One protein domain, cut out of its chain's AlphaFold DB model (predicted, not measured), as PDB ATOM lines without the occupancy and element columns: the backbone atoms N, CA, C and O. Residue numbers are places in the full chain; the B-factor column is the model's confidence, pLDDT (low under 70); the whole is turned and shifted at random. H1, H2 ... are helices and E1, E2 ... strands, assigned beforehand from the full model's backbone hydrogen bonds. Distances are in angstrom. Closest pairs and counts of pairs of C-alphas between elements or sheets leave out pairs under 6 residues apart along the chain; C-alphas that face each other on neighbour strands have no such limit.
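This is residues 214 to 376 of the 500 residues of an uncharacterized protein of Thanatephorus cucumeris (strain AG1-IB / isolate 7/3/14) (UniProt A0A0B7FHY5). A short two-stranded parallel sheet, E1 beside E2, lies near the middle of a loose, elongated domain, with a small helical pile of H1, H2 and H3 beside it, H2 between the other two. H4 lies at one end of the long axis, and H5, which follows E2 with 0 residues between them, turns off from it and reaches towards the other end; a long stretch with no named element, residues 311 to 342, leads from H4 back to E2. The 163 printed residues hold five named helices and two named strands, in the order H1 H2 E1 H3 H4 E2 H5, and the class is mostly helix. The radius of gyration of the C-alphas is 19.2 A and the spans are 64 by 37 by 37 A.

E1, residues 268 to 271, and E2, residues 343 to 346, are parallel neighbours at 19 degrees; N 269 and O 343 are 2.8 A apart and N 345 and O 269 3.0 A, within hydrogen-bond range. With H3, residues 274 to 293, and H4, residues 298 to 310, they form a strand-helix-strand unit, two parallel strands joined through helices, with a right-handed crossover. The closest C-alphas of H3 and E2 are those of Arg 274 and Ser 346, 5.0 A apart. H2, residues 245 to 257, touches H3 at a steep tilt of 49 degrees, the same way; the closest C-alphas, those of Val 250 and Phe 284, are 5.8 A apart, and H3 touches H2 with residues 280 to 288 alone. H1, residues 223 to 230, touches H2 at a shallow tilt of 34.7 degrees, only just short of steep, the same way; the C-alphas of Val 229 and Lys 252 come closest, 4.3 A. H3 and H4 are close but not clearly touching, with the C-alphas of Ile 293 and Leu 301 closest at 7.9 A. H5, residues 347 to 366, touches no helix and is only just apart from H3, 8.3 A at the closest. Every O i to N i+4 pair is within hydrogen-bond range in H1, H2, H4 and H5, and 13 of 16 are in H3.

E1 is 10.0 A long and E2 9.8 A. H3 begins at C-alpha 274 (183.289, 133.388, 151.508) and is 29.0 A long; H5, 27.9 A, ends at C-alpha 366 (150.296, 140.113, 145.412). H4 is 18.9 A long, H2 18.4 A, and H1, 10.5 A, begins at C-alpha 223 (199.787, 156.247, 153.235).

The C-alphas farthest apart, Ser 298 and Tyr 368, are 64.9 A apart. The printed part has no cut. The links H1 to H2 and H4 to E2 are long, and residues 309 to 317 stand free. Mean pLDDT of the printed part is 77.6; it is under 70 in residues 241 to 242, 260 to 263, 311 to 327 and 362 to 376.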
ATOM      1  N   GLU A 214     202.094 133.473 168.262       80.06
ATOM      2  CA  GLU A 214     201.961 134.339 167.092       80.06
ATOM      3  C   GLU A 214     200.572 134.978 167.107       80.06
ATOM      4  O   GLU A 214     199.542 134.307 167.004       80.06
ATOM      5  N   VAL A 215     200.546 136.299 167.281       80.75
ATOM      6  CA  VAL A 215     199.311 137.083 167.318       80.75
ATOM      7  C   VAL A 215     199.343 138.134 166.227       80.75
ATOM      8  O   VAL A 215     200.373 138.757 165.974       80.75
ATOM      9  N   ASN A 216     198.183 138.390 165.622       84.25
ATOM     10  CA  ASN A 216     198.000 139.517 164.719       84.25
ATOM     11  C   ASN A 216     198.096 140.833 165.499       84.25
ATOM     12  O   ASN A 216     197.107 141.325 166.040       84.25
ATOM     13  N   LEU A 217     199.302 141.393 165.583       86.88
ATOM     14  CA  LEU A 217     199.558 142.690 166.200       86.88
ATOM     15  C   LEU A 217     199.248 143.833 165.219       86.88
ATOM     16  O   LEU A 217     199.438 143.676 164.010       86.88
ATOM     17  N   PRO A 218     198.815 145.012 165.711       88.44
ATOM     18  CA  PRO A 218     198.618 146.177 164.860       88.44
ATOM     19  C   PRO A 218     199.909 146.581 164.132       88.44
ATOM     20  O   PRO A 218     200.935 146.785 164.775       88.44
ATOM     21  N   ILE A 219     199.850 146.750 162.813       90.06
ATOM     22  CA  ILE A 219     200.954 147.172 161.949       90.06
ATOM     23  C   ILE A 219     200.823 148.651 161.579       90.06
ATOM     24  O   ILE A 219     199.737 149.237 161.625       90.06
ATOM     25  N   LEU A 220     201.938 149.257 161.184       86.69
ATOM     26  CA  LEU A 220     201.957 150.563 160.547       86.69
ATOM     27  C   LEU A 220     201.400 150.437 159.125       86.69
ATOM     28  O   LEU A 220     201.900 149.650 158.325       86.69
ATOM     29  N   LEU A 221     200.366 151.227 158.839       85.75
ATOM     30  CA  LEU A 221     199.725 151.281 157.531       85.75
ATOM     31  C   LEU A 221     200.450 152.236 156.589       85.75
ATOM     32  O   LEU A 221     200.876 153.327 157.006       85.75
ATOM     33  N   ASP A 222     200.477 151.855 155.317       79.81
ATOM     34  CA  ASP A 222     200.977 152.695 154.234       79.81
ATOM     35  C   ASP A 222     200.080 153.932 154.041       79.81
ATOM     36  O   ASP A 222     198.910 153.910 154.442       79.81
ATOM     37  N   PRO A 223     200.572 155.022 153.421       78.50
ATOM     38  CA  PRO A 223     199.787 156.247 153.235       78.50
ATOM     39  C   PRO A 223     198.427 156.013 152.558       78.50
ATOM     40  O   PRO A 223     197.411 156.530 153.022       78.50
ATOM     41  N   LEU A 224     198.377 155.162 151.525       80.31
ATOM     42  CA  LEU A 224     197.136 154.826 150.820       80.31
ATOM     43  C   LEU A 224     196.162 154.026 151.701       80.31
ATOM     44  O   LEU A 224     194.973 154.338 151.763       80.31
ATOM     45  N   GLU A 225     196.655 153.014 152.419       87.00
ATOM     46  CA  GLU A 225     195.840 152.231 153.355       87.00
ATOM     47  C   GLU A 225     195.300 153.120 154.478       87.00
ATOM     48  O   GLU A 225     194.131 153.037 154.851       87.00
ATOM     49  N   ARG A 226     196.139 154.028 154.983       85.44
ATOM     50  CA  ARG A 226     195.773 155.009 155.999       85.44
ATOM     51  C   ARG A 226     194.682 155.949 155.496       85.44
ATOM     52  O   ARG A 226     193.741 156.199 156.244       85.44
ATOM     53  N   ALA A 227     194.764 156.430 154.257       84.31
ATOM     54  CA  ALA A 227     193.725 157.268 153.661       84.31
ATOM     55  C   ALA A 227     192.368 156.543 153.607       84.31
ATOM     56  O   ALA A 227     191.339 157.130 153.947       84.31
ATOM     57  N   ILE A 228     192.362 155.244 153.279       88.25
ATOM     58  CA  ILE A 228     191.146 154.414 153.308       88.25
ATOM     59  C   ILE A 228     190.582 154.321 154.733       88.25
ATOM     60  O   ILE A 228     189.381 154.503 154.922       88.25
ATOM     61  N   VAL A 229     191.431 154.079 155.737       89.25
ATOM     62  CA  VAL A 229     191.017 153.974 157.149       89.25
ATOM     63  C   VAL A 229     190.406 155.272 157.680       89.25
ATOM     64  O   VAL A 229     189.435 155.215 158.430       89.25
ATOM     65  N   HIS A 230     190.942 156.432 157.293       85.88
ATOM     66  CA  HIS A 230     190.446 157.737 157.754       85.88
ATOM     67  C   HIS A 230     189.190 158.211 157.015       85.88
ATOM     68  O   HIS A 230     188.530 159.150 157.467       85.88
ATOM     69  N   ASN A 231     188.835 157.579 155.895       86.25
ATOM     70  CA  ASN A 231     187.603 157.894 155.191       86.25
ATOM     71  C   ASN A 231     186.395 157.523 156.070       86.25
ATOM     72  O   ASN A 231     186.252 156.368 156.468       86.25
ATOM     73  N   LYS A 232     185.517 158.490 156.357       82.94
ATOM     74  CA  LYS A 232     184.334 158.305 157.218       82.94
ATOM     75  C   LYS A 232     183.130 157.691 156.495       82.94
ATOM     76  O   LYS A 232     182.250 157.145 157.149       82.94
ATOM     77  N   SER A 233     183.096 157.759 155.169       85.56
ATOM     78  CA  SER A 233     182.004 157.245 154.340       85.56
ATOM     79  C   SER A 233     182.179 155.754 154.042       85.56
ATOM     80  O   SER A 233     183.214 155.151 154.350       85.56
ATOM     81  N   ALA A 234     181.184 155.134 153.403       84.94
ATOM     82  CA  ALA A 234     181.344 153.791 152.850       84.94
ATOM     83  C   ALA A 234     182.525 153.753 151.859       84.94
ATOM     84  O   ALA A 234     182.745 154.695 151.098       84.94
ATOM     85  N   SER A 235     183.309 152.672 151.873       84.25
ATOM     86  CA  SER A 235     184.473 152.523 150.992       84.25
ATOM     87  C   SER A 235     184.351 151.273 150.138       84.25
ATOM     88  O   SER A 235     184.228 150.169 150.659       84.25
ATOM     89  N   ILE A 236     184.445 151.460 148.824       85.94
ATOM     90  CA  ILE A 236     184.582 150.380 147.851       85.94
ATOM     91  C   ILE A 236     186.044 150.377 147.412       85.94
ATOM     92  O   ILE A 236     186.523 151.353 146.840       85.94
ATOM     93  N   VAL A 237     186.768 149.301 147.723       82.81
ATOM     94  CA  VAL A 237     188.208 149.200 147.452       82.81
ATOM     95  C   VAL A 237     188.448 148.130 146.392       82.81
ATOM     96  O   VAL A 237     188.190 146.949 146.621       82.81
ATOM     97  N   ILE A 238     188.966 148.540 145.234       81.00
ATOM     98  CA  ILE A 238     189.226 147.674 144.078       81.00
ATOM     99  C   ILE A 238     190.736 147.630 143.816       81.00
ATOM    100  O   ILE A 238     191.417 148.646 143.908       81.00
ATOM    101  N   GLY A 239     191.278 146.452 143.498       71.69
ATOM    102  CA  GLY A 239     192.683 146.305 143.100       71.69
ATOM    103  C   GLY A 239     193.173 144.855 143.099       71.69
ATOM    104  O   GLY A 239     192.467 143.947 143.542       71.69
ATOM    105  N   ARG A 240     194.397 144.630 142.609       73.44
ATOM    106  CA  ARG A 240     195.017 143.295 142.474       73.44
ATOM    107  C   ARG A 240     195.353 142.668 143.829       73.44
ATOM    108  O   ARG A 240     195.464 143.373 144.826       73.44
ATOM    109  N   SER A 241     195.492 141.344 143.900       69.00
ATOM    110  CA  SER A 241     195.922 140.667 145.138       69.00
ATOM    111  C   SER A 241     197.251 141.241 145.661       69.00
ATOM    112  O   SER A 241     198.063 141.719 144.877       69.00
ATOM    113  N   GLY A 242     197.449 141.245 146.982       69.50
ATOM    114  CA  GLY A 242     198.672 141.758 147.618       69.50
ATOM    115  C   GLY A 242     198.757 143.280 147.808       69.50
ATOM    116  O   GLY A 242     199.625 143.744 148.534       69.50
ATOM    117  N   THR A 243     197.832 144.078 147.262       71.12
ATOM    118  CA  THR A 243     197.877 145.558 147.356       71.12
ATOM    119  C   THR A 243     197.308 146.143 148.663       71.12
ATOM    120  O   THR A 243     196.760 147.241 148.661       71.12
ATOM    121  N   GLY A 244     197.303 145.391 149.769       79.56
ATOM    122  CA  GLY A 244     196.902 145.920 151.088       79.56
ATOM    123  C   GLY A 244     195.406 146.209 151.316       79.56
ATOM    124  O   GLY A 244     195.008 146.599 152.409       79.56
ATOM    125  N   LYS A 245     194.533 145.982 150.326       86.25
ATOM    126  CA  LYS A 245     193.085 146.297 150.417       86.25
ATOM    127  C   LYS A 245     192.394 145.666 151.624       86.25
ATOM    128  O   LYS A 245     191.682 146.343 152.357       86.25
ATOM    129  N   THR A 246     192.610 144.366 151.815       87.44
ATOM    130  CA  THR A 246     192.024 143.601 152.920       87.44
ATOM    131  C   THR A 246     192.480 144.171 154.259       87.44
ATOM    132  O   THR A 246     191.655 144.416 155.136       87.44
ATOM    133  N   THR A 247     193.774 144.476 154.377       88.00
ATOM    134  CA  THR A 247     194.368 145.135 155.541       88.00
ATOM    135  C   THR A 247     193.698 146.480 155.810       88.00
ATOM    136  O   THR A 247     193.197 146.698 156.907       88.00
ATOM    137  N   ALA A 248     193.594 147.357 154.809       89.69
ATOM    138  CA  ALA A 248     192.962 148.666 154.967       89.69
ATOM    139  C   ALA A 248     191.507 148.565 155.466       89.69
ATOM    140  O   ALA A 248     191.115 149.302 156.369       89.69
ATOM    141  N   LEU A 249     190.718 147.621 154.936       90.12
ATOM    142  CA  LEU A 249     189.334 147.396 155.373       90.12
ATOM    143  C   LEU A 249     189.254 146.903 156.823       90.12
ATOM    144  O   LEU A 249     188.495 147.462 157.612       90.12
ATOM    145  N   VAL A 250     190.061 145.907 157.204       91.38
ATOM    146  CA  VAL A 250     190.095 145.397 158.586       91.38
ATOM    147  C   VAL A 250     190.491 146.503 159.569       91.38
ATOM    148  O   VAL A 250     189.890 146.640 160.635       91.38
ATOM    149  N   TYR A 251     191.473 147.332 159.210       91.75
ATOM    150  CA  TYR A 251     191.910 148.436 160.062       91.75
ATOM    151  C   TYR A 251     190.887 149.562 160.136       91.75
ATOM    152  O   TYR A 251     190.761 150.177 161.193       91.75
ATOM    153  N   LYS A 252     190.126 149.805 159.064       91.25
ATOM    154  CA  LYS A 252     189.005 150.746 159.080       91.25
ATOM    155  C   LYS A 252     187.937 150.282 160.062       91.25
ATOM    156  O   LYS A 252     187.542 151.049 160.934       91.25
ATOM    157  N   MET A 253     187.556 149.008 159.980       90.69
ATOM    158  CA  MET A 253     186.596 148.401 160.905       90.69
ATOM    159  C   MET A 253     187.077 148.510 162.355       90.69
ATOM    160  O   MET A 253     186.351 148.932 163.253       90.69
ATOM    161  N   ARG A 254     188.352 148.185 162.593       89.44
ATOM    162  CA  ARG A 254     188.977 148.300 163.915       89.44
ATOM    163  C   ARG A 254     188.984 149.740 164.421       89.44
ATOM    164  O   ARG A 254     188.725 149.961 165.596       89.44
ATOM    165  N   ALA A 255     189.299 150.708 163.565       89.12
ATOM    166  CA  ALA A 255     189.317 152.117 163.939       89.12
ATOM    167  C   ALA A 255     187.925 152.603 164.354       89.12
ATOM    168  O   ALA A 255     187.823 153.284 165.365       89.12
ATOM    169  N   ILE A 256     186.872 152.210 163.628       88.38
ATOM    170  CA  ILE A 256     185.480 152.536 163.974       88.38
ATOM    171  C   ILE A 256     185.067 151.831 165.270       88.38
ATOM    172  O   ILE A 256     184.481 152.456 166.142       88.38
ATOM    173  N   HIS A 257     185.418 150.552 165.437       87.00
ATOM    174  CA  HIS A 257     185.095 149.783 166.645       87.00
ATOM    175  C   HIS A 257     185.745 150.347 167.919       87.00
ATOM    176  O   HIS A 257     185.175 150.235 168.997       87.00
ATOM    177  N   LEU A 258     186.940 150.934 167.807       83.81
ATOM    178  CA  LEU A 258     187.665 151.526 168.937       83.81
ATOM    179  C   LEU A 258     187.316 152.999 169.195       83.81
ATOM    180  O   LEU A 258     187.854 153.577 170.138       83.81
ATOM    181  N   GLN A 259     186.500 153.633 168.351       82.25
ATOM    182  CA  GLN A 259     186.038 154.988 168.631       82.25
ATOM    183  C   GLN A 259     185.041 154.951 169.787       82.25
ATOM    184  O   GLN A 259     184.069 154.204 169.750       82.25
ATOM    185  N   ASP A 260     185.292 155.783 170.795       65.19
ATOM    186  CA  ASP A 260     184.364 156.021 171.894       65.19
ATOM    187  C   ASP A 260     183.191 156.849 171.346       65.19
ATOM    188  O   ASP A 260     183.326 158.050 171.100       65.19
ATOM    189  N   GLN A 261     182.086 156.182 171.008       68.56
ATOM    190  CA  GLN A 261     180.865 156.810 170.504       68.56
ATOM    191  C   GLN A 261     179.666 156.391 171.352       68.56
ATOM    192  O   GLN A 261     179.585 155.252 171.808       68.56
ATOM    193  N   GLU A 262     178.707 157.307 171.518       63.59
ATOM    194  CA  GLU A 262     177.470 157.063 172.276       63.59
ATOM    195  C   GLU A 262     176.586 155.974 171.649       63.59
ATOM    196  O   GLU A 262     175.820 155.321 172.356       63.59
ATOM    197  N   SER A 263     176.688 155.752 170.333       69.19
ATOM    198  CA  SER A 263     175.952 154.709 169.617       69.19
ATOM    199  C   SER A 263     176.891 153.790 168.840       69.19
ATOM    200  O   SER A 263     177.862 154.215 168.210       69.19
ATOM    201  N   THR A 264     176.603 152.487 168.890       74.38
ATOM    202  CA  THR A 264     177.386 151.497 168.152       74.38
ATOM    203  C   THR A 264     177.043 151.580 166.665       74.38
ATOM    204  O   THR A 264     175.898 151.410 166.249       74.38
ATOM    205  N   ILE A 265     178.042 151.871 165.831       83.81
ATOM    206  CA  ILE A 265     177.863 151.858 164.378       83.81
ATOM    207  C   ILE A 265     177.800 150.397 163.923       83.81
ATOM    208  O   ILE A 265     178.742 149.631 164.140       83.81
ATOM    209  N   ARG A 266     176.713 150.015 163.244       88.25
ATOM    210  CA  ARG A 266     176.591 148.720 162.559       88.25
ATOM    211  C   ARG A 266     177.566 148.666 161.387       88.25
ATOM    212  O   ARG A 266     177.448 149.431 160.432       88.25
ATOM    213  N   GLN A 267     178.537 147.762 161.454       90.75
ATOM    214  CA  GLN A 267     179.584 147.643 160.440       90.75
ATOM    215  C   GLN A 267     179.449 146.343 159.643       90.75
ATOM    216  O   GLN A 267     179.290 145.273 160.227       90.75
ATOM    217  N   MET A 268     179.565 146.420 158.316       91.38
ATOM    218  CA  MET A 268     179.455 145.266 157.422       91.38
ATOM    219  C   MET A 268     180.580 145.256 156.386       91.38
ATOM    220  O   MET A 268     180.808 146.247 155.692       91.38
ATOM    221  N   VAL A 269     181.240 144.108 156.242       90.81
ATOM    222  CA  VAL A 269     182.183 143.820 155.162       90.81
ATOM    223  C   VAL A 269     181.568 142.789 154.229       90.81
ATOM    224  O   VAL A 269     181.165 141.706 154.652       90.81
ATOM    225  N   VAL A 270     181.549 143.128 152.942       88.75
ATOM    226  CA  VAL A 270     181.039 142.266 151.878       88.75
ATOM    227  C   VAL A 270     182.183 141.935 150.935       88.75
ATOM    228  O   VAL A 270     182.859 142.828 150.424       88.75
ATOM    229  N   THR A 271     182.399 140.650 150.677       86.75
ATOM    230  CA  THR A 271     183.389 140.196 149.692       86.75
ATOM    231  C   THR A 271     182.783 139.179 148.737       86.75
ATOM    232  O   THR A 271     181.761 138.569 149.031       86.75
ATOM    233  N   ARG A 272     183.391 138.969 147.567       81.62
ATOM    234  CA  ARG A 272     182.942 137.896 146.662       81.62
ATOM    235  C   ARG A 272     183.265 136.503 147.205       81.62
ATOM    236  O   ARG A 272     182.476 135.590 147.019       81.62
ATOM    237  N   SER A 273     184.404 136.343 147.879       81.56
ATOM    238  CA  SER A 273     184.848 135.052 148.409       81.56
ATOM    239  C   SER A 273     184.408 134.864 149.861       81.56
ATOM    240  O   SER A 273     184.782 135.640 150.734       81.56
ATOM    241  N   ARG A 274     183.677 133.782 150.140       78.25
ATOM    242  CA  ARG A 274     183.289 133.388 151.508       78.25
ATOM    243  C   ARG A 274     184.504 133.131 152.401       78.25
ATOM    244  O   ARG A 274     184.528 133.566 153.548       78.25
ATOM    245  N   VAL A 275     185.532 132.478 151.851       81.00
ATOM    246  CA  VAL A 275     186.807 132.221 152.543       81.00
ATOM    247  C   VAL A 275     187.465 133.540 152.933       81.00
ATOM    248  O   VAL A 275     187.881 133.716 154.073       81.00
ATOM    249  N   LEU A 276     187.470 134.519 152.022       83.38
ATOM    250  CA  LEU A 276     188.012 135.840 152.319       83.38
ATOM    251  C   LEU A 276     187.206 136.562 153.407       83.38
ATOM    252  O   LEU A 276     187.809 137.168 154.284       83.38
ATOM    253  N   ALA A 277     185.871 136.486 153.391       86.06
ATOM    254  CA  ALA A 277     185.032 137.042 154.457       86.06
ATOM    255  C   ALA A 277     185.371 136.437 155.834       86.06
ATOM    256  O   ALA A 277     185.618 137.194 156.774       86.06
ATOM    257  N   LYS A 278     185.481 135.105 155.935       84.31
ATOM    258  CA  LYS A 278     185.900 134.418 157.171       84.31
ATOM    259  C   LYS A 278     187.315 134.803 157.600       84.31
ATOM    260  O   LYS A 278     187.559 135.058 158.775       84.31
ATOM    261  N   HIS A 279     188.245 134.902 156.653       84.62
ATOM    262  CA  HIS A 279     189.614 135.322 156.936       84.62
ATOM    263  C   HIS A 279     189.674 136.762 157.477       84.62
ATOM    264  O   HIS A 279     190.382 137.032 158.447       84.62
ATOM    265  N   ILE A 280     188.902 137.685 156.894       87.94
ATOM    266  CA  ILE A 280     188.774 139.071 157.374       87.94
ATOM    267  C   ILE A 280     188.204 139.093 158.791       87.94
ATOM    268  O   ILE A 280     188.737 139.795 159.646       87.94
ATOM    269  N   GLU A 281     187.150 138.319 159.044       88.38
ATOM    270  CA  GLU A 281     186.519 138.203 160.358       88.38
ATOM    271  C   GLU A 281     187.498 137.683 161.419       88.38
ATOM    272  O   GLU A 281     187.652 138.295 162.478       88.38
ATOM    273  N   ALA A 282     188.208 136.591 161.123       85.50
ATOM    274  CA  ALA A 282     189.217 136.018 162.007       85.50
ATOM    275  C   ALA A 282     190.359 137.009 162.275       85.50
ATOM    276  O   ALA A 282     190.758 137.201 163.424       85.50
ATOM    277  N   THR A 283     190.835 137.700 161.234       87.31
ATOM    278  CA  THR A 283     191.883 138.725 161.351       87.31
ATOM    279  C   THR A 283     191.412 139.899 162.209       87.31
ATOM    280  O   THR A 283     192.141 140.347 163.092       87.31
ATOM    281  N   PHE A 284     190.184 140.381 161.999       89.81
ATOM    282  CA  PHE A 284     189.586 141.450 162.797       89.81
ATOM    283  C   PHE A 284     189.483 141.051 164.271       89.81
ATOM    284  O   PHE A 284     190.005 141.764 165.127       89.81
ATOM    285  N   ARG A 285     188.884 139.891 164.571       87.31
ATOM    286  CA  ARG A 285     188.762 139.383 165.948       87.31
ATOM    287  C   ARG A 285     190.127 139.234 166.612       87.31
ATOM    288  O   ARG A 285     190.316 139.716 167.725       87.31
ATOM    289  N   SER A 286     191.089 138.648 165.902       84.75
ATOM    290  CA  SER A 286     192.456 138.472 166.393       84.75
ATOM    291  C   SER A 286     193.147 139.812 166.685       84.75
ATOM    292  O   SER A 286     193.795 139.953 167.719       84.75
ATOM    293  N   LEU A 287     192.952 140.834 165.842       87.12
ATOM    294  CA  LEU A 287     193.487 142.181 166.078       87.12
ATOM    295  C   LEU A 287     192.843 142.880 167.280       87.12
ATOM    296  O   LEU A 287     193.530 143.632 167.975       87.12
ATOM    297  N   ILE A 288     191.548 142.671 167.531       85.69
ATOM    298  CA  ILE A 288     190.879 143.195 168.732       85.69
ATOM    299  C   ILE A 288     191.400 142.475 169.980       85.69
ATOM    300  O   ILE A 288     191.806 143.131 170.939       85.69
ATOM    301  N   GLU A 289     191.494 141.144 169.941       81.56
ATOM    302  CA  GLU A 289     192.027 140.338 171.043       81.56
ATOM    303  C   GLU A 289     193.486 140.703 171.363       81.56
ATOM    304  O   GLU A 289     193.855 140.807 172.536       81.56
ATOM    305  N   SER A 290     194.299 140.993 170.340       81.12
ATOM    306  CA  SER A 290     195.708 141.378 170.499       81.12
ATOM    307  C   SER A 290     195.910 142.602 171.399       81.12
ATOM    308  O   SER A 290     196.927 142.707 172.088       81.12
ATOM    309  N   ALA A 291     194.928 143.510 171.457       77.44
ATOM    310  CA  ALA A 291     194.989 144.690 172.312       77.44
ATOM    311  C   ALA A 291     194.996 144.319 173.806       77.44
ATOM    312  O   ALA A 291     195.632 145.003 174.606       77.44
ATOM    313  N   SER A 292     194.352 143.206 174.179       81.00
ATOM    314  CA  SER A 292     194.311 142.723 175.566       81.00
ATOM    315  C   SER A 292     195.657 142.170 176.047       81.00
ATOM    316  O   SER A 292     195.946 142.201 177.242       81.00
ATOM    317  N   ILE A 293     196.521 141.717 175.132       83.81
ATOM    318  CA  ILE A 293     197.783 141.032 175.459       83.81
ATOM    319  C   ILE A 293     198.739 141.937 176.228       83.81
ATOM    320  O   ILE A 293     199.453 141.465 177.113       83.81
ATOM    321  N   ALA A 294     198.730 143.243 175.950       83.12
ATOM    322  CA  ALA A 294     199.526 144.211 176.703       83.12
ATOM    323  C   ALA A 294     199.203 144.204 178.210       83.12
ATOM    324  O   ALA A 294     200.068 144.526 179.031       83.12
ATOM    325  N   ASN A 295     197.977 143.830 178.578       85.81
ATOM    326  CA  ASN A 295     197.485 143.875 179.952       85.81
ATOM    327  C   ASN A 295     197.540 142.515 180.658       85.81
ATOM    328  O   ASN A 295     197.416 142.486 181.878       85.81
ATOM    329  N   LYS A 296     197.786 141.420 179.927       84.19
ATOM    330  CA  LYS A 296     197.884 140.077 180.507       84.19
ATOM    331  C   LYS A 296     199.103 139.943 181.426       84.19
ATOM    332  O   LYS A 296     200.199 140.434 181.131       84.19
ATOM    333  N   THR A 297     198.900 139.262 182.546       86.19
ATOM    334  CA  THR A 297     199.930 138.873 183.517       86.19
ATOM    335  C   THR A 297     200.732 137.669 183.023       86.19
ATOM    336  O   THR A 297     200.332 136.971 182.094       86.19
ATOM    337  N   SER A 298     201.872 137.379 183.661       82.12
ATOM    338  CA  SER A 298     202.702 136.236 183.253       82.12
ATOM    339  C   SER A 298     201.969 134.895 183.327       82.12
ATOM    340  O   SER A 298     202.265 134.023 182.520       82.12
ATOM    341  N   SER A 299     201.043 134.722 184.273       85.12
ATOM    342  CA  SER A 299     200.266 133.486 184.415       85.12
ATOM    343  C   SER A 299     199.221 133.350 183.307       85.12
ATOM    344  O   SER A 299     199.082 132.285 182.717       85.12
ATOM    345  N   GLU A 300     198.533 134.443 182.967       86.38
ATOM    346  CA  GLU A 300     197.560 134.473 181.865       86.38
ATOM    347  C   GLU A 300     198.224 134.255 180.501       86.38
ATOM    348  O   GLU A 300     197.635 133.633 179.618       86.38
ATOM    349  N   LEU A 301     199.459 134.736 180.326       83.50
ATOM    350  CA  LEU A 301     200.253 134.471 179.126       83.50
ATOM    351  C   LEU A 301     200.608 132.985 178.990       83.50
ATOM    352  O   LEU A 301     200.554 132.463 177.881       83.50
ATOM    353  N   SER A 302     200.911 132.292 180.093       83.25
ATOM    354  CA  SER A 302     201.156 130.843 180.069       83.25
ATOM    355  C   SER A 302     199.909 130.060 179.652       83.25
ATOM    356  O   SER A 302     200.003 129.205 178.779       83.25
ATOM    357  N   ILE A 303     198.739 130.406 180.202       85.25
ATOM    358  CA  ILE A 303     197.456 129.782 179.822       85.25
ATOM    359  C   ILE A 303     197.175 130.010 178.331       85.25
ATOM    360  O   ILE A 303     196.790 129.095 177.610       85.25
ATOM    361  N   MET A 304     197.407 131.233 177.846       80.88
ATOM    362  CA  MET A 304     197.251 131.559 176.428       80.88
ATOM    363  C   MET A 304     198.204 130.742 175.541       80.88
ATOM    364  O   MET A 304     197.806 130.317 174.458       80.88
ATOM    365  N   ALA A 305     199.438 130.506 175.989       82.12
ATOM    366  CA  ALA A 305     200.414 129.695 175.267       82.12
ATOM    367  C   ALA A 305     200.019 128.211 175.211       82.12
ATOM    368  O   ALA A 305     200.204 127.566 174.181       82.12
ATOM    369  N   GLU A 306     199.447 127.670 176.287       83.50
ATOM    370  CA  GLU A 306     198.902 126.305 176.319       83.50
ATOM    371  C   GLU A 306     197.733 126.159 175.341       83.50
ATOM    372  O   GLU A 306     197.776 125.308 174.455       83.50
ATOM    373  N   GLN A 307     196.760 127.072 175.403       81.69
ATOM    374  CA  GLN A 307     195.632 127.097 174.468       81.69
ATOM    375  C   GLN A 307     196.087 127.235 173.012       81.69
ATOM    376  O   GLN A 307     195.492 126.644 172.116       81.69
ATOM    377  N   TYR A 308     197.135 128.019 172.754       76.75
ATOM    378  CA  TYR A 308     197.684 128.178 171.411       76.75
ATOM    379  C   TYR A 308     198.309 126.883 170.876       76.75
ATOM    380  O   TYR A 308     198.129 126.576 169.703       76.75
ATOM    381  N   LYS A 309     198.972 126.089 171.727       77.50
ATOM    382  CA  LYS A 309     199.504 124.767 171.348       77.50
ATOM    383  C   LYS A 309     198.403 123.747 171.058       77.50
ATOM    384  O   LYS A 309     198.613 122.846 170.255       77.50
ATOM    385  N   GLU A 310     197.255 123.878 171.718       75.75
ATOM    386  CA  GLU A 310     196.091 123.009 171.515       75.75
ATOM    387  C   GLU A 310     195.259 123.384 170.280       75.75
ATOM    388  O   GLU A 310     194.500 122.557 169.770       75.75
ATOM    389  N   ARG A 311     195.392 124.616 169.767       66.69
ATOM    390  CA  ARG A 311     194.717 125.031 168.534       66.69
ATOM    391  C   ARG A 311     195.306 124.269 167.346       66.69
ATOM    392  O   ARG A 311     196.441 124.496 166.943       66.69
ATOM    393  N   VAL A 312     194.494 123.401 166.745       54.69
ATOM    394  CA  VAL A 312     194.756 122.850 165.411       54.69
ATOM    395  C   VAL A 312     194.746 124.010 164.416       54.69
ATOM    396  O   VAL A 312     193.809 124.810 164.410       54.69
ATOM    397  N   ASP A 313     195.803 124.113 163.611       48.97
ATOM    398  CA  ASP A 313     195.987 125.182 162.632       48.97
ATOM    399  C   ASP A 313     194.757 125.265 161.696       48.97
ATOM    400  O   ASP A 313     194.458 124.289 160.995       48.97
ATOM    401  N   PRO A 314     194.007 126.387 161.670       45.97
ATOM    402  CA  PRO A 314     192.814 126.538 160.832       45.97
ATOM    403  C   PRO A 314     193.085 126.316 159.341       45.97
ATOM    404  O   PRO A 314     192.160 125.992 158.598       45.97
ATOM    405  N   ALA A 315     194.347 126.442 158.914       45.56
ATOM    406  CA  ALA A 315     194.790 126.144 157.556       45.56
ATOM    407  C   ALA A 315     194.519 124.686 157.123       45.56
ATOM    408  O   ALA A 315     194.502 124.402 155.930       45.56
ATOM    409  N   VAL A 316     194.273 123.766 158.065       44.62
ATOM    410  CA  VAL A 316     193.942 122.356 157.781       44.62
ATOM    411  C   VAL A 316     192.445 122.148 157.483       44.62
ATOM    412  O   VAL A 316     192.068 121.104 156.960       44.62
ATOM    413  N   ILE A 317     191.574 123.129 157.764       47.06
ATOM    414  CA  ILE A 317     190.107 123.006 157.587       47.06
ATOM    415  C   ILE A 317     189.626 123.646 156.265       47.06
ATOM    416  O   ILE A 317     188.447 123.595 155.917       47.06
ATOM    417  N   GLU A 318     190.520 124.231 155.473       50.66
ATOM    418  CA  GLU A 318     190.155 124.805 154.180       50.66
ATOM    419  C   GLU A 318     190.319 123.759 153.080       50.66
ATOM    420  O   GLU A 318     191.437 123.495 152.673       50.66
ATOM    421  N   PHE A 319     189.212 123.138 152.658       44.19
ATOM    422  CA  PHE A 319     188.859 122.790 151.263       44.19
ATOM    423  C   PHE A 319     187.671 121.807 151.201       44.19
ATOM    424  O   PHE A 319     187.691 120.888 150.400       44.19
ATOM    425  N   ASP A 320     186.619 121.965 152.009       45.84
ATOM    426  CA  ASP A 320     185.295 121.455 151.613       45.84
ATOM    427  C   ASP A 320     184.209 121.951 152.566       45.84
ATOM    428  O   ASP A 320     184.255 121.665 153.759       45.84
ATOM    429  N   ASN A 321     183.271 122.748 152.046       48.56
ATOM    430  CA  ASN A 321     181.835 122.722 152.359       48.56
ATOM    431  C   ASN A 321     181.159 123.937 151.693       48.56
ATOM    432  O   ASN A 321     181.358 125.092 152.074       48.56
ATOM    433  N   GLU A 322     180.363 123.646 150.661       52.56
ATOM    434  CA  GLU A 322     179.766 124.562 149.675       52.56
ATOM    435  C   GLU A 322     178.665 125.519 150.209       52.56
ATOM    436  O   GLU A 322     178.005 126.207 149.425       52.56
ATOM    437  N   LEU A 323     178.485 125.690 151.523       53.38
ATOM    438  CA  LEU A 323     177.441 126.559 152.093       53.38
ATOM    439  C   LEU A 323     178.022 127.610 153.053       53.38
ATOM    440  O   LEU A 323     178.889 127.333 153.877       53.38
ATOM    441  N   ASP A 324     177.562 128.860 152.923       57.03
ATOM    442  CA  ASP A 324     177.864 129.948 153.865       57.03
ATOM    443  C   ASP A 324     177.049 129.708 155.155       57.03
ATOM    444  O   ASP A 324     175.978 130.289 155.347       57.03
ATOM    445  N   LEU A 325     177.517 128.765 155.986       54.72
ATOM    446  CA  LEU A 325     176.870 128.244 157.207       54.72
ATOM    447  C   LEU A 325     176.842 129.249 158.379       54.72
ATOM    448  O   LEU A 325     176.940 128.856 159.539       54.72
ATOM    449  N   ARG A 326     176.717 130.556 158.119       64.88
ATOM    450  CA  ARG A 326     176.198 131.465 159.153       64.88
ATOM    451  C   ARG A 326     174.723 131.121 159.374       64.88
ATOM    452  O   ARG A 326     173.836 131.687 158.725       64.88
ATOM    453  N   GLU A 327     174.504 130.104 160.202       66.81
ATOM    454  CA  GLU A 327     173.199 129.648 160.690       66.81
ATOM    455  C   GLU A 327     172.641 130.592 161.764       66.81
ATOM    456  O   GLU A 327     171.444 130.592 162.019       66.81
ATOM    457  N   ASP A 328     173.498 131.432 162.352       80.75
ATOM    458  CA  ASP A 328     173.133 132.486 163.299       80.75
ATOM    459  C   ASP A 328     172.323 133.620 162.658       80.75
ATOM    460  O   ASP A 328     171.653 134.360 163.371       80.75
ATOM    461  N   LEU A 329     172.390 133.788 161.331       86.81
ATOM    462  CA  LEU A 329     171.714 134.896 160.661       86.81
ATOM    463  C   LEU A 329     170.246 134.590 160.348       86.81
ATOM    464  O   LEU A 329     169.943 133.507 159.836       86.81
ATOM    465  N   PRO A 330     169.346 135.576 160.528       89.19
ATOM    466  CA  PRO A 330     167.963 135.458 160.095       89.19
ATOM    467  C   PRO A 330     167.859 135.297 158.567       89.19
ATOM    468  O   PRO A 330     168.804 135.599 157.834       89.19
ATOM    469  N   PRO A 331     166.697 134.865 158.047       84.75
ATOM    470  CA  PRO A 331     166.482 134.703 156.605       84.75
ATOM    471  C   PRO A 331     166.385 136.033 155.833       84.75
ATOM    472  O   PRO A 331     166.351 136.021 154.605       84.75
ATOM    473  N   GLN A 332     166.325 137.163 156.537       85.94
ATOM    474  CA  GLN A 332     165.984 138.489 156.022       85.94
ATOM    475  C   GLN A 332     166.981 139.539 156.507       85.94
ATOM    476  O   GLN A 332     167.452 139.463 157.643       85.94
ATOM    477  N   PHE A 333     167.285 140.541 155.676       89.25
ATOM    478  CA  PHE A 333     168.182 141.627 156.076       89.25
ATOM    479  C   PHE A 333     167.505 142.560 157.092       89.25
ATOM    480  O   PHE A 333     168.157 143.020 158.030       89.25
ATOM    481  N   SER A 334     166.198 142.796 156.957       88.19
ATOM    482  CA  SER A 334     165.424 143.648 157.874       88.19
ATOM    483  C   SER A 334     165.353 143.127 159.318       88.19
ATOM    484  O   SER A 334     165.188 143.919 160.245       88.19
ATOM    485  N   LEU A 335     165.546 141.820 159.528       90.69
ATOM    486  CA  LEU A 335     165.532 141.170 160.845       90.69
ATOM    487  C   LEU A 335     166.886 141.208 161.575       90.69
ATOM    488  O   LEU A 335     167.025 140.638 162.655       90.69
ATOM    489  N   LEU A 336     167.911 141.845 161.001       91.94
ATOM    490  CA  LEU A 336     169.228 141.924 161.629       91.94
ATOM    491  C   LEU A 336     169.219 142.854 162.853       91.94
ATOM    492  O   LEU A 336     169.074 144.075 162.751       91.94
ATOM    493  N   GLU A 337     169.458 142.264 164.019       91.00
ATOM    494  CA  GLU A 337     169.695 142.946 165.297       91.00
ATOM    495  C   GLU A 337     171.162 143.369 165.497       91.00
ATOM    496  O   GLU A 337     172.055 142.879 164.803       91.00
ATOM    497  N   ASP A 338     171.421 144.237 166.485       88.62
ATOM    498  CA  ASP A 338     172.768 144.740 166.822       88.62
ATOM    499  C   ASP A 338     173.749 143.623 167.207       88.62
ATOM    500  O   ASP A 338     174.943 143.723 166.928       88.62
ATOM    501  N   SER A 339     173.243 142.529 167.783       89.38
ATOM    502  CA  SER A 339     174.008 141.338 168.174       89.38
ATOM    503  C   SER A 339     174.699 140.633 167.000       89.38
ATOM    504  O   SER A 339     175.720 139.975 167.199       89.38
ATOM    505  N   HIS A 340     174.188 140.787 165.773       89.38
ATOM    506  CA  HIS A 340     174.766 140.164 164.579       89.38
ATOM    507  C   HIS A 340     175.989 140.914 164.035       89.38
ATOM    508  O   HIS A 340     176.719 140.376 163.191       89.38
ATOM    509  N   PHE A 341     176.197 142.159 164.472       90.12
ATOM    510  CA  PHE A 341     177.267 143.023 163.992       90.12
ATOM    511  C   PHE A 341     178.525 142.907 164.872       90.12
ATOM    512  O   PHE A 341     178.424 142.725 166.084       90.12
ATOM    513  N   PRO A 342     179.733 143.062 164.295       91.38
ATOM    514  CA  PRO A 342     180.013 143.344 162.885       91.38
ATOM    515  C   PRO A 342     179.758 142.150 161.947       91.38
ATOM    516  O   PRO A 342     180.050 140.996 162.264       91.38
ATOM    517  N   LEU A 343     179.230 142.448 160.757       91.06
ATOM    518  CA  LEU A 343     178.927 141.456 159.726       91.06
ATOM    519  C   LEU A 343     180.115 141.255 158.785       91.06
ATOM    520  O   LEU A 343     180.636 142.210 158.210       91.06
ATOM    521  N   PHE A 344     180.485 139.997 158.568       90.69
ATOM    522  CA  PHE A 344     181.465 139.585 157.565       90.69
ATOM    523  C   PHE A 344     180.816 138.510 156.706       90.69
ATOM    524  O   PHE A 344     180.647 137.378 157.151       90.69
ATOM    525  N   ILE A 345     180.383 138.885 155.507       88.69
ATOM    526  CA  ILE A 345     179.562 138.011 154.667       88.69
ATOM    527  C   ILE A 345     180.025 138.034 153.217       88.69
ATOM    528  O   ILE A 345     180.673 138.974 152.739       88.69
ATOM    529  N   SER A 346     179.679 136.974 152.494       86.81
ATOM    530  CA  SER A 346     179.809 136.980 151.047       86.81
ATOM    531  C   SER A 346     178.728 137.837 150.391       86.81
ATOM    532  O   SER A 346     177.645 138.049 150.941       86.81
ATOM    533  N   PHE A 347     179.005 138.304 149.175       85.00
ATOM    534  CA  PHE A 347     178.015 138.986 148.347       85.00
ATOM    535  C   PHE A 347     176.776 138.108 148.121       85.00
ATOM    536  O   PHE A 347     175.660 138.606 148.191       85.00
ATOM    537  N   ASP A 348     176.957 136.798 147.928       79.69
ATOM    538  CA  ASP A 348     175.835 135.874 147.739       79.69
ATOM    539  C   ASP A 348     174.953 135.764 148.984       79.69
ATOM    540  O   ASP A 348     173.729 135.712 148.859       79.69
ATOM    541  N   LYS A 349     175.549 135.770 150.184       84.56
ATOM    542  CA  LYS A 349     174.789 135.773 151.440       84.56
ATOM    543  C   LYS A 349     174.035 137.087 151.628       84.56
ATOM    544  O   LYS A 349     172.872 137.050 152.011       84.56
ATOM    545  N   LEU A 350     174.645 138.226 151.289       87.50
ATOM    546  CA  LEU A 350     173.939 139.510 151.282       87.50
ATOM    547  C   LEU A 350     172.740 139.486 150.323       87.50
ATOM    548  O   LEU A 350     171.647 139.882 150.715       87.50
ATOM    549  N   CYS A 351     172.921 138.985 149.095       82.31
ATOM    550  CA  CYS A 351     171.816 138.817 148.149       82.31
ATOM    551  C   CYS A 351     170.716 137.926 148.726       82.31
ATOM    552  O   CYS A 351     169.553 138.288 148.629       82.31
ATOM    553  N   SER A 352     171.067 136.812 149.372       81.00
ATOM    554  CA  SER A 352     170.084 135.924 150.002       81.00
ATOM    555  C   SER A 352     169.249 136.627 151.077       81.00
ATOM    556  O   SER A 352     168.044 136.406 151.128       81.00
ATOM    557  N   LEU A 353     169.867 137.462 151.920       85.38
ATOM    558  CA  LEU A 353     169.162 138.215 152.965       85.38
ATOM    559  C   LEU A 353     168.200 139.251 152.364       85.38
ATOM    560  O   LEU A 353     167.062 139.371 152.806       85.38
ATOM    561  N   LEU A 354     168.647 139.974 151.331       84.81
ATOM    562  CA  LEU A 354     167.830 140.974 150.636       84.81
ATOM    563  C   LEU A 354     166.697 140.334 149.819       84.81
ATOM    564  O   LEU A 354     165.593 140.868 149.760       84.81
ATOM    565  N   GLU A 355     166.952 139.182 149.196       77.69
ATOM    566  CA  GLU A 355     165.924 138.384 148.521       77.69
ATOM    567  C   GLU A 355     164.846 137.921 149.510       77.69
ATOM    568  O   GLU A 355     163.669 137.929 149.159       77.69
ATOM    569  N   GLY A 356     165.219 137.586 150.751       79.56
ATOM    570  CA  GLY A 356     164.268 137.258 151.814       79.56
ATOM    571  C   GLY A 356     163.288 138.394 152.125       79.56
ATOM    572  O   GLY A 356     162.094 138.136 152.289       79.56
ATOM    573  N   ASP A 357     163.765 139.642 152.165       79.56
ATOM    574  CA  ASP A 357     162.909 140.818 152.390       79.56
ATOM    575  C   ASP A 357     161.979 141.081 151.199       79.56
ATOM    576  O   ASP A 357     160.786 141.341 151.366       79.56
ATOM    577  N   LEU A 358     162.517 140.982 149.978       76.12
ATOM    578  CA  LEU A 358     161.741 141.155 148.746       76.12
ATOM    579  C   LEU A 358     160.615 140.123 148.647       76.12
ATOM    580  O   LEU A 358     159.487 140.470 148.304       76.12
ATOM    581  N   LEU A 359     160.906 138.870 149.000       72.69
ATOM    582  CA  LEU A 359     159.928 137.788 148.991       72.69
ATOM    583  C   LEU A 359     158.756 138.049 149.930       72.69
ATOM    584  O   LEU A 359     157.606 137.819 149.556       72.69
ATOM    585  N   GLU A 360     159.027 138.533 151.141       73.06
ATOM    586  CA  GLU A 360     157.965 138.862 152.088       73.06
ATOM    587  C   GLU A 360     157.109 140.030 151.584       73.06
ATOM    588  O   GLU A 360     155.879 139.990 151.687       73.06
ATOM    589  N   HIS A 361     157.737 141.052 150.998       72.12
ATOM    590  CA  HIS A 361     157.023 142.184 150.414       72.12
ATOM    591  C   HIS A 361     156.101 141.746 149.264       72.12
ATOM    592  O   HIS A 361     154.925 142.111 149.228       72.12
ATOM    593  N   GLU A 362     156.594 140.910 148.349       68.81
ATOM    594  CA  GLU A 362     155.802 140.384 147.232       68.81
ATOM    595  C   GLU A 362     154.652 139.478 147.694       68.81
ATOM    596  O   GLU A 362     153.545 139.563 147.153       68.81
ATOM    597  N   GLN A 363     154.880 138.651 148.720       68.25
ATOM    598  CA  GLN A 363     153.831 137.826 149.327       68.25
ATOM    599  C   GLN A 363     152.715 138.686 149.933       68.25
ATOM    600  O   GLN A 363     151.538 138.350 149.776       68.25
ATOM    601  N   LYS A 364     153.069 139.805 150.579       66.69
ATOM    602  CA  LYS A 364     152.105 140.742 151.174       66.69
ATOM    603  C   LYS A 364     151.323 141.542 150.128       66.69
ATOM    604  O   LYS A 364     150.129 141.748 150.321       66.69
ATOM    605  N   GLU A 365     151.948 141.967 149.029       63.88
ATOM    606  CA  GLU A 365     151.279 142.799 148.014       63.88
ATOM    607  C   GLU A 365     150.467 142.020 146.970       63.88
ATOM    608  O   GLU A 365     149.463 142.536 146.478       63.88
ATOM    609  N   ARG A 366     150.882 140.803 146.581       52.97
ATOM    610  CA  ARG A 366     150.296 140.113 145.412       52.97
ATOM    611  C   ARG A 366     149.501 138.846 145.708       52.97
ATOM    612  O   ARG A 366     148.899 138.314 144.779       52.97
ATOM    613  N   GLY A 367     149.463 138.352 146.948       44.69
ATOM    614  CA  GLY A 367     148.639 137.189 147.322       44.69
ATOM    615  C   GLY A 367     148.891 135.909 146.501       44.69
ATOM    616  O   GLY A 367     148.072 134.995 146.532       44.69
ATOM    617  N   TYR A 368     150.002 135.833 145.758       42.34
ATOM    618  CA  TYR A 368     150.347 134.741 144.847       42.34
ATOM    619  C   TYR A 368     151.646 134.072 145.307       42.34
ATOM    620  O   TYR A 368     152.674 134.727 145.470       42.34
ATOM    621  N   GLN A 369     151.606 132.749 145.485       41.00
ATOM    622  CA  GLN A 369     152.781 131.910 145.732       41.00
ATOM    623  C   GLN A 369     153.632 131.809 144.460       41.00
ATOM    624  O   GLN A 369     153.503 130.863 143.688       41.00
ATOM    625  N   MET A 370     154.535 132.762 144.236       38.38
ATOM    626  CA  MET A 370     155.714 132.500 143.414       38.38
ATOM    627  C   MET A 370     156.824 132.018 144.341       38.38
ATOM    628  O   MET A 370     157.401 132.794 145.097       38.38
ATOM    629  N   SER A 371     157.113 130.714 144.318       39.75
ATOM    630  CA  SER A 371     158.274 130.166 145.017       39.75
ATOM    631  C   SER A 371     159.544 130.616 144.292       39.75
ATOM    632  O   SER A 371     160.077 129.897 143.445       39.75
ATOM    633  N   ILE A 372     160.036 131.817 144.584       45.25
ATOM    634  CA  ILE A 372     161.385 132.209 144.187       45.25
ATOM    635  C   ILE A 372     162.320 131.406 145.094       45.25
ATOM    636  O   ILE A 372     162.663 131.815 146.198       45.25
ATOM    637  N   ARG A 373     162.665 130.186 144.671       45.28
ATOM    638  CA  ARG A 373     163.681 129.392 145.361       45.28
ATOM    639  C   ARG A 373     165.026 130.092 145.164       45.28
ATOM    640  O   ARG A 373     165.464 130.326 144.034       45.28
ATOM    641  N   CYS A 374     165.675 130.447 146.268       44.00
ATOM    642  CA  CYS A 374     167.036 130.991 146.287       44.00
ATOM    643  C   CYS A 374     168.093 129.974 145.816       44.00
ATOM    644  O   CYS A 374     169.203 130.375 145.477       44.00
ATOM    645  N   ASP A 375     167.718 128.695 145.710       52.03
ATOM    646  CA  ASP A 375     168.625 127.578 145.409       52.03
ATOM    647  C   ASP A 375     168.797 127.285 143.907       52.03
ATOM    648  O   ASP A 375     169.643 126.483 143.527       52.03
ATOM    649  N   ASN A 376     168.041 127.949 143.026       61.81
ATOM    650  CA  ASN A 376     168.066 127.694 141.579       61.81
ATOM    651  C   ASN A 376     168.993 128.666 140.823       61.81
ATOM    652  O   ASN A 376     168.571 129.299 139.852       61.81
TER     653      ASN A 376